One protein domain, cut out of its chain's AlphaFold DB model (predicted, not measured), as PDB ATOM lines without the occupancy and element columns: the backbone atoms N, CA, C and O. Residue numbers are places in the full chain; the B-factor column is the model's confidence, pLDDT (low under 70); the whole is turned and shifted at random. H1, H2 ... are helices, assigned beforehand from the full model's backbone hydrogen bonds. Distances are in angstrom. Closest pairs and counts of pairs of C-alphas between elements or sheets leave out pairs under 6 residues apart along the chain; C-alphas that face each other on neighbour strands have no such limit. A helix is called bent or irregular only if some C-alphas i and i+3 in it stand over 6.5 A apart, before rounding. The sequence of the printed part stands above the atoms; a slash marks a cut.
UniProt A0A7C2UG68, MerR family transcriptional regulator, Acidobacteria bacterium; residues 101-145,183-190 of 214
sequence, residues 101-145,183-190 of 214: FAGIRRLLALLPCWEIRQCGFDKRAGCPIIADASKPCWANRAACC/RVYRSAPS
ATOM      1  N   PHE A 101      44.596 -19.353  26.668       92.62
ATOM      2  CA  PHE A 101      45.175 -20.536  26.013       92.62
ATOM      3  C   PHE A 101      44.277 -21.775  26.066       92.62
ATOM      4  O   PHE A 101      44.279 -22.567  25.126       92.62
ATOM      5  N   ALA A 102      43.482 -21.941  27.127       91.19
ATOM      6  CA  ALA A 102      42.518 -23.034  27.212       91.19
ATOM      7  C   ALA A 102      41.406 -22.882  26.161       91.19
ATOM      8  O   ALA A 102      41.076 -23.852  25.478       91.19
ATOM      9  N   GLY A 103      40.899 -21.662  25.974       91.25
ATOM     10  CA  GLY A 103      39.928 -21.316  24.940       91.25
ATOM     11  C   GLY A 103      40.485 -21.535  23.537       91.25
ATOM     12  O   GLY A 103      39.845 -22.197  22.724       91.25
ATOM     13  N   ILE A 104      41.717 -21.086  23.274       92.06
ATOM     14  CA  ILE A 104      42.386 -21.313  21.984       92.06
ATOM     15  C   ILE A 104      42.567 -22.814  21.727       92.06
ATOM     16  O   ILE A 104      42.239 -23.295  20.646       92.06
ATOM     17  N   ARG A 105      43.023 -23.593  22.717       90.50
ATOM     18  CA  ARG A 105      43.137 -25.056  22.578       90.50
ATOM     19  C   ARG A 105      41.795 -25.711  22.279       90.50
ATOM     20  O   ARG A 105      41.740 -26.571  21.404       90.50
ATOM     21  N   ARG A 106      40.736 -25.307  22.987       88.31
ATOM     22  CA  ARG A 106      39.387 -25.831  22.767       88.31
ATOM     23  C   ARG A 106      38.910 -25.515  21.358       88.31
ATOM     24  O   ARG A 106      38.428 -26.413  20.683       88.31
ATOM     25  N   LEU A 107      39.111 -24.285  20.898       89.25
ATOM     26  CA  LEU A 107      38.779 -23.872  19.539       89.25
ATOM     27  C   LEU A 107      39.530 -24.710  18.495       89.25
ATOM     28  O   LEU A 107      38.927 -25.218  17.555       89.25
ATOM     29  N   LEU A 108      40.832 -24.926  18.687       88.62
ATOM     30  CA  LEU A 108      41.647 -25.732  17.773       88.62
ATOM     31  C   LEU A 108      41.282 -27.221  17.800       88.62
ATOM     32  O   LEU A 108      41.456 -27.915  16.801       88.62
ATOM     33  N   ALA A 109      40.749 -27.722  18.915       86.94
ATOM     34  CA  ALA A 109      40.221 -29.080  19.005       86.94
ATOM     35  C   ALA A 109      38.943 -29.286  18.171       86.94
ATOM     36  O   ALA A 109      38.606 -30.423  17.854       86.94
ATOM     37  N   LEU A 110      38.262 -28.202  17.773       85.06
ATOM     38  CA  LEU A 110      37.077 -28.243  16.909       85.06
ATOM     39  C   LEU A 110      37.413 -28.228  15.411       85.06
ATOM     40  O   LEU A 110      36.501 -28.285  14.586       85.06
ATOM     41  N   LEU A 111      38.696 -28.149  15.033       86.44
ATOM     42  CA  LEU A 111      39.093 -28.234  13.628       86.44
ATOM     43  C   LEU A 111      38.609 -29.562  13.014       86.44
ATOM     44  O   LEU A 111      38.761 -30.607  13.658       86.44
ATOM     45  N   PRO A 112      38.094 -29.561  11.766       82.62
ATOM     46  CA  PRO A 112      37.621 -30.763  11.080       82.62
ATOM     47  C   PRO A 112      38.805 -31.635  10.635       82.62
ATOM     48  O   PRO A 112      39.117 -31.795   9.456       82.62
ATOM     49  N   CYS A 113      39.523 -32.202  11.605       81.06
ATOM     50  CA  CYS A 113      40.762 -32.926  11.358       81.06
ATOM     51  C   CYS A 113      40.547 -34.174  10.492       81.06
ATOM     52  O   CYS A 113      41.466 -34.560   9.781       81.06
ATOM     53  N   TRP A 114      39.354 -34.779  10.504       79.19
ATOM     54  CA  TRP A 114      39.011 -35.915   9.638       79.19
ATOM     55  C   TRP A 114      39.009 -35.540   8.152       79.19
ATOM     56  O   TRP A 114      39.410 -36.359   7.329       79.19
ATOM     57  N   GLU A 115      38.598 -34.315   7.824       79.69
ATOM     58  CA  GLU A 115      38.569 -33.784   6.462       79.69
ATOM     59  C   GLU A 115      39.984 -33.409   6.020       79.69
ATOM     60  O   GLU A 115      40.472 -33.899   5.004       79.69
ATOM     61  N   ILE A 116      40.711 -32.668   6.866       83.44
ATOM     62  CA  ILE A 116      42.101 -32.253   6.603       83.44
ATOM     63  C   ILE A 116      43.034 -33.464   6.437       83.44
ATOM     64  O   ILE A 116      43.959 -33.458   5.623       83.44
ATOM     65  N   ARG A 117      42.818 -34.517   7.234       77.12
ATOM     66  CA  ARG A 117      43.625 -35.742   7.197       77.12
ATOM     67  C   ARG A 117      43.100 -36.803   6.236       77.12
ATOM     68  O   ARG A 117      43.786 -37.805   6.071       77.12
ATOM     69  N   GLN A 118      41.918 -36.610   5.651       75.62
ATOM     70  CA  GLN A 118      41.263 -37.580   4.769       75.62
ATOM     71  C   GLN A 118      41.071 -38.961   5.431       75.62
ATOM     72  O   GLN A 118      41.280 -40.006   4.822       75.62
ATOM     73  N   CYS A 119      40.670 -38.985   6.707       72.06
ATOM     74  CA  CYS A 119      40.488 -40.236   7.459       72.06
ATOM     75  C   CYS A 119      39.201 -41.003   7.084       72.06
ATOM     76  O   CYS A 119      39.105 -42.194   7.384       72.06
ATOM     77  N   GLY A 120      38.226 -40.334   6.457       69.31
ATOM     78  CA  GLY A 120      36.865 -40.840   6.227       69.31
ATOM     79  C   GLY A 120      35.911 -40.540   7.394       69.31
ATOM     80  O   GLY A 120      36.341 -40.455   8.547       69.31
ATOM     81  N   PHE A 121      34.617 -40.355   7.096       68.88
ATOM     82  CA  PHE A 121      33.597 -39.964   8.084       68.88
ATOM     83  C   PHE A 121      33.354 -41.050   9.141       68.88
ATOM     84  O   PHE A 121      33.303 -40.740  10.328       68.88
ATOM     85  N   ASP A 122      33.314 -42.322   8.747       70.44
ATOM     86  CA  ASP A 122      32.989 -43.438   9.653       70.44
ATOM     87  C   ASP A 122      34.008 -43.598  10.790       70.44
ATOM     88  O   ASP A 122      33.676 -43.962  11.918       70.44
ATOM     89  N   LYS A 123      35.270 -43.230  10.535       67.19
ATOM     90  CA  LYS A 123      36.350 -43.286  11.531       67.19
ATOM     91  C   LYS A 123      36.285 -42.143  12.551       67.19
ATOM     92  O   LYS A 123      37.027 -42.168  13.533       67.19
ATOM     93  N   ARG A 124      35.409 -41.149  12.349       69.12
ATOM     94  CA  ARG A 124      35.211 -40.009  13.259       69.12
ATOM     95  C   ARG A 124      34.661 -40.455  14.610       69.12
ATOM     96  O   ARG A 124      35.169 -40.013  15.637       69.12
ATOM     97  N   ALA A 125      33.652 -41.326  14.598       68.25
ATOM     98  CA  ALA A 125      32.937 -41.751  15.802       68.25
ATOM     99  C   ALA A 125      33.843 -42.512  16.784       68.25
ATOM    100  O   ALA A 125      33.710 -42.359  17.993       68.25
ATOM    101  N   GLY A 126      34.804 -43.280  16.261       70.88
ATOM    102  CA  GLY A 126      35.784 -44.018  17.058       70.88
ATOM    103  C   GLY A 126      37.106 -43.282  17.286       70.88
ATOM    104  O   GLY A 126      38.061 -43.897  17.746       70.88
ATOM    105  N   CYS A 127      37.237 -42.004  16.918       73.50
ATOM    106  CA  CYS A 127      38.515 -41.314  17.052       73.50
ATOM    107  C   CYS A 127      38.724 -40.831  18.502       73.50
ATOM    108  O   CYS A 127      38.020 -39.913  18.933       73.50
ATOM    109  N   PRO A 128      39.734 -41.336  19.242       70.44
ATOM    110  CA  PRO A 128      39.969 -40.934  20.636       70.44
ATOM    111  C   PRO A 128      40.322 -39.445  20.772       70.44
ATOM    112  O   PRO A 128      40.137 -38.842  21.822       70.44
ATOM    113  N   ILE A 129      40.803 -38.833  19.688       71.88
ATOM    114  CA  ILE A 129      41.186 -37.419  19.629       71.88
ATOM    115  C   ILE A 129      39.979 -36.505  19.483       71.88
ATOM    116  O   ILE A 129      40.013 -35.373  19.943       71.88
ATOM    117  N   ILE A 130      38.921 -36.989  18.831       71.69
ATOM    118  CA  ILE A 130      37.658 -36.257  18.701       71.69
ATOM    119  C   ILE A 130      36.822 -36.441  19.965       71.69
ATOM    120  O   ILE A 130      36.148 -35.505  20.388       71.69
ATOM    121  N   ALA A 131      36.907 -37.620  20.591       70.94
ATOM    122  CA  ALA A 131      36.293 -37.868  21.889       70.94
ATOM    123  C   ALA A 131      36.832 -36.908  22.970       70.94
ATOM    124  O   ALA A 131      36.061 -36.428  23.800       70.94
ATOM    125  N   ASP A 132      38.126 -36.567  22.928       74.31
ATOM    126  CA  ASP A 132      38.735 -35.566  23.808       74.31
ATOM    127  C   ASP A 132      38.966 -34.221  23.102       74.31
ATOM    128  O   ASP A 132      40.048 -33.919  22.595       74.31
ATOM    129  N   ALA A 133      37.962 -33.351  23.159       74.44
ATOM    130  CA  ALA A 133      38.058 -32.004  22.607       74.44
ATOM    131  C   ALA A 133      38.783 -30.993  23.538       74.44
ATOM    132  O   ALA A 133      38.587 -29.782  23.415       74.44
ATOM    133  N   SER A 134      39.581 -31.428  24.521       80.69
ATOM    134  CA  SER A 134      40.330 -30.513  25.408       80.69
ATOM    135  C   SER A 134      41.633 -29.975  24.793       80.69
ATOM    136  O   SER A 134      42.165 -28.945  25.235       80.69
ATOM    137  N   LYS A 135      42.168 -30.668  23.779       82.75
ATOM    138  CA  LYS A 135      43.432 -30.338  23.108       82.75
ATOM    139  C   LYS A 135      43.327 -30.583  21.603       82.75
ATOM    140  O   LYS A 135      42.698 -31.558  21.198       82.75
ATOM    141  N   PRO A 136      43.985 -29.762  20.767       84.56
ATOM    142  CA  PRO A 136      44.060 -30.039  19.341       84.56
ATOM    143  C   PRO A 136      44.818 -31.334  19.076       84.56
ATOM    144  O   PRO A 136      45.655 -31.765  19.875       84.56
ATOM    145  N   CYS A 137      44.569 -31.937  17.916       79.56
ATOM    146  CA  CYS A 137      45.096 -33.262  17.606       79.56
ATOM    147  C   CYS A 137      46.628 -33.354  17.676       79.56
ATOM    148  O   CYS A 137      47.150 -34.386  18.073       79.56
ATOM    149  N   TRP A 138      47.364 -32.291  17.339       81.75
ATOM    150  CA  TRP A 138      48.832 -32.280  17.408       81.75
ATOM    151  C   TRP A 138      49.392 -32.129  18.831       81.75
ATOM    152  O   TRP A 138      50.549 -32.465  19.064       81.75
ATOM    153  N   ALA A 139      48.590 -31.640  19.782       80.31
ATOM    154  CA  ALA A 139      48.964 -31.499  21.193       80.31
ATOM    155  C   ALA A 139      48.375 -32.613  22.079       80.31
ATOM    156  O   ALA A 139      48.692 -32.708  23.269       80.31
ATOM    157  N   ASN A 140      47.496 -33.451  21.523       75.06
ATOM    158  CA  ASN A 140      46.902 -34.575  22.230       75.06
ATOM    159  C   ASN A 140      47.891 -35.752  22.265       75.06
ATOM    160  O   ASN A 140      48.316 -36.241  21.223       75.06
ATOM    161  N   ARG A 141      48.244 -36.236  23.463       61.19
ATOM    162  CA  ARG A 141      49.215 -37.332  23.656       61.19
ATOM    163  C   ARG A 141      48.759 -38.668  23.066       61.19
ATOM    164  O   ARG A 141      49.609 -39.490  22.756       61.19
ATOM    165  N   ALA A 142      47.453 -38.870  22.887       59.38
ATOM    166  CA  ALA A 142      46.924 -40.044  22.199       59.38
ATOM    167  C   ALA A 142      47.161 -39.990  20.672       59.38
ATOM    168  O   ALA A 142      47.159 -41.025  20.017       59.38
ATOM    169  N   ALA A 143      47.393 -38.799  20.101       58.62
ATOM    170  CA  ALA A 143      47.694 -38.601  18.676       58.62
ATOM    171  C   ALA A 143      49.154 -38.261  18.393       58.62
ATOM    172  O   ALA A 143      49.630 -38.479  17.278       58.62
ATOM    173  N   CYS A 144      49.834 -37.665  19.366       47.66
ATOM    174  CA  CYS A 144      51.189 -37.181  19.226       47.66
ATOM    175  C   CYS A 144      52.133 -38.384  19.272       47.66
ATOM    176  O   CYS A 144      52.303 -39.014  20.321       47.66
ATOM    177  N   CYS A 145      52.746 -38.697  18.128       45.84
ATOM    178  CA  CYS A 145      53.955 -39.511  18.064       45.84
ATOM    179  C   CYS A 145      54.889 -39.037  19.180       45.84
ATOM    180  O   CYS A 145      55.111 -37.835  19.304       45.84
ATOM    181  N   ARG A 183      49.559 -31.936   9.071       83.50
ATOM    182  CA  ARG A 183      48.627 -31.250   8.157       83.50
ATOM    183  C   ARG A 183      47.600 -30.398   8.898       83.50
ATOM    184  O   ARG A 183      47.348 -29.272   8.499       83.50
ATOM    185  N   VAL A 184      47.063 -30.887  10.017       85.38
ATOM    186  CA  VAL A 184      46.054 -30.143  10.790       85.38
ATOM    187  C   VAL A 184      46.641 -28.869  11.402       85.38
ATOM    188  O   VAL A 184      46.018 -27.819  11.309       85.38
ATOM    189  N   TYR A 185      47.859 -28.933  11.956       87.19
ATOM    190  CA  TYR A 185      48.567 -27.747  12.454       87.19
ATOM    191  C   TYR A 185      48.824 -26.743  11.321       87.19
ATOM    192  O   TYR A 185      48.566 -25.553  11.476       87.19
ATOM    193  N   ARG A 186      49.258 -27.222  10.146       86.94
ATOM    194  CA  ARG A 186      49.520 -26.368   8.973       86.94
ATOM    195  C   ARG A 186      48.273 -25.738   8.371       86.94
ATOM    196  O   ARG A 186      48.356 -24.636   7.842       86.94
ATOM    197  N   SER A 187      47.133 -26.407   8.483       87.19
ATOM    198  CA  SER A 187      45.848 -25.904   8.004       87.19
ATOM    199  C   SER A 187      45.129 -25.004   9.012       87.19
ATOM    200  O   SER A 187      44.220 -24.283   8.610       87.19
ATOM    201  N   ALA A 188      45.523 -25.003  10.292       88.12
ATOM    202  CA  ALA A 188      44.891 -24.196  11.340       88.12
ATOM    203  C   ALA A 188      44.720 -22.701  10.980       88.12
ATOM    204  O   ALA A 188      43.585 -22.230  11.047       88.12
ATOM    205  N   PRO A 189      45.754 -21.950  10.532       84.06
ATOM    206  CA  PRO A 189      45.591 -20.534  10.169       84.06
ATOM    207  C   PRO A 189      44.645 -20.297   8.982       84.06
ATOM    208  O   PRO A 189      44.145 -19.189   8.810       84.06
ATOM    209  N   SER A 190      44.395 -21.321   8.165       84.00
ATOM    210  CA  SER A 190      43.559 -21.233   6.965       84.00
ATOM    211  C   SER A 190      42.131 -21.732   7.185       84.00
ATOM    212  O   SER A 190      41.342 -21.711   6.244       84.00
TER     213      SER A 190
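Overview. This is residues 101 to 145 and 183 to 190 of the 214 residues of the protein "MerR family transcriptional regulator" of Acidobacteria bacterium (UniProt A0A7C2UG68). H1 leads into short H2, the chain swings out in a wide loop and returns through short H3 towards the end of H1, and H4, beyond a cut, packs on H2. Under half of the 53 printed residues, 25, are in these four helices, in order H1 to H4, with no named strand: all helix, compact, with a radius of gyration of the C-alphas of 10.4 A and spans of 31 by 22 by 20 A.

Arrangement. Start at H1, residues 101 to 109: it is close but not clearly touching to H3, residues 128 to 131, closest C-alphas Ala 109 and Ile 130, 7.6 A. H2, residues 113 to 116, touches H4, residues 183 to 190, closest C-alphas Cys 113 and Val 184, 6.0 A. Every O i to N i+4 pair is within hydrogen-bond range in H1, 2 of 4 in H4; H2 and H3 are too short for one.

Along the chain. Find C-alpha 101 at (45.175, -20.536, 26.013); H1 runs 12.1 A. Irregular H4, C-alphas 186 and 189 being 7.1 A apart, runs 11.3 A to C-alpha 190 at (43.559, -21.233, 6.965).

Size, cuts and confidence. Residues 146 to 182 are cut out, C-alphas 145 and 183 being 14.0 A apart. The link H2 to H3 is long. pLDDT is under 70 at residues 120 to 121, 123 to 125 and 141 to 145.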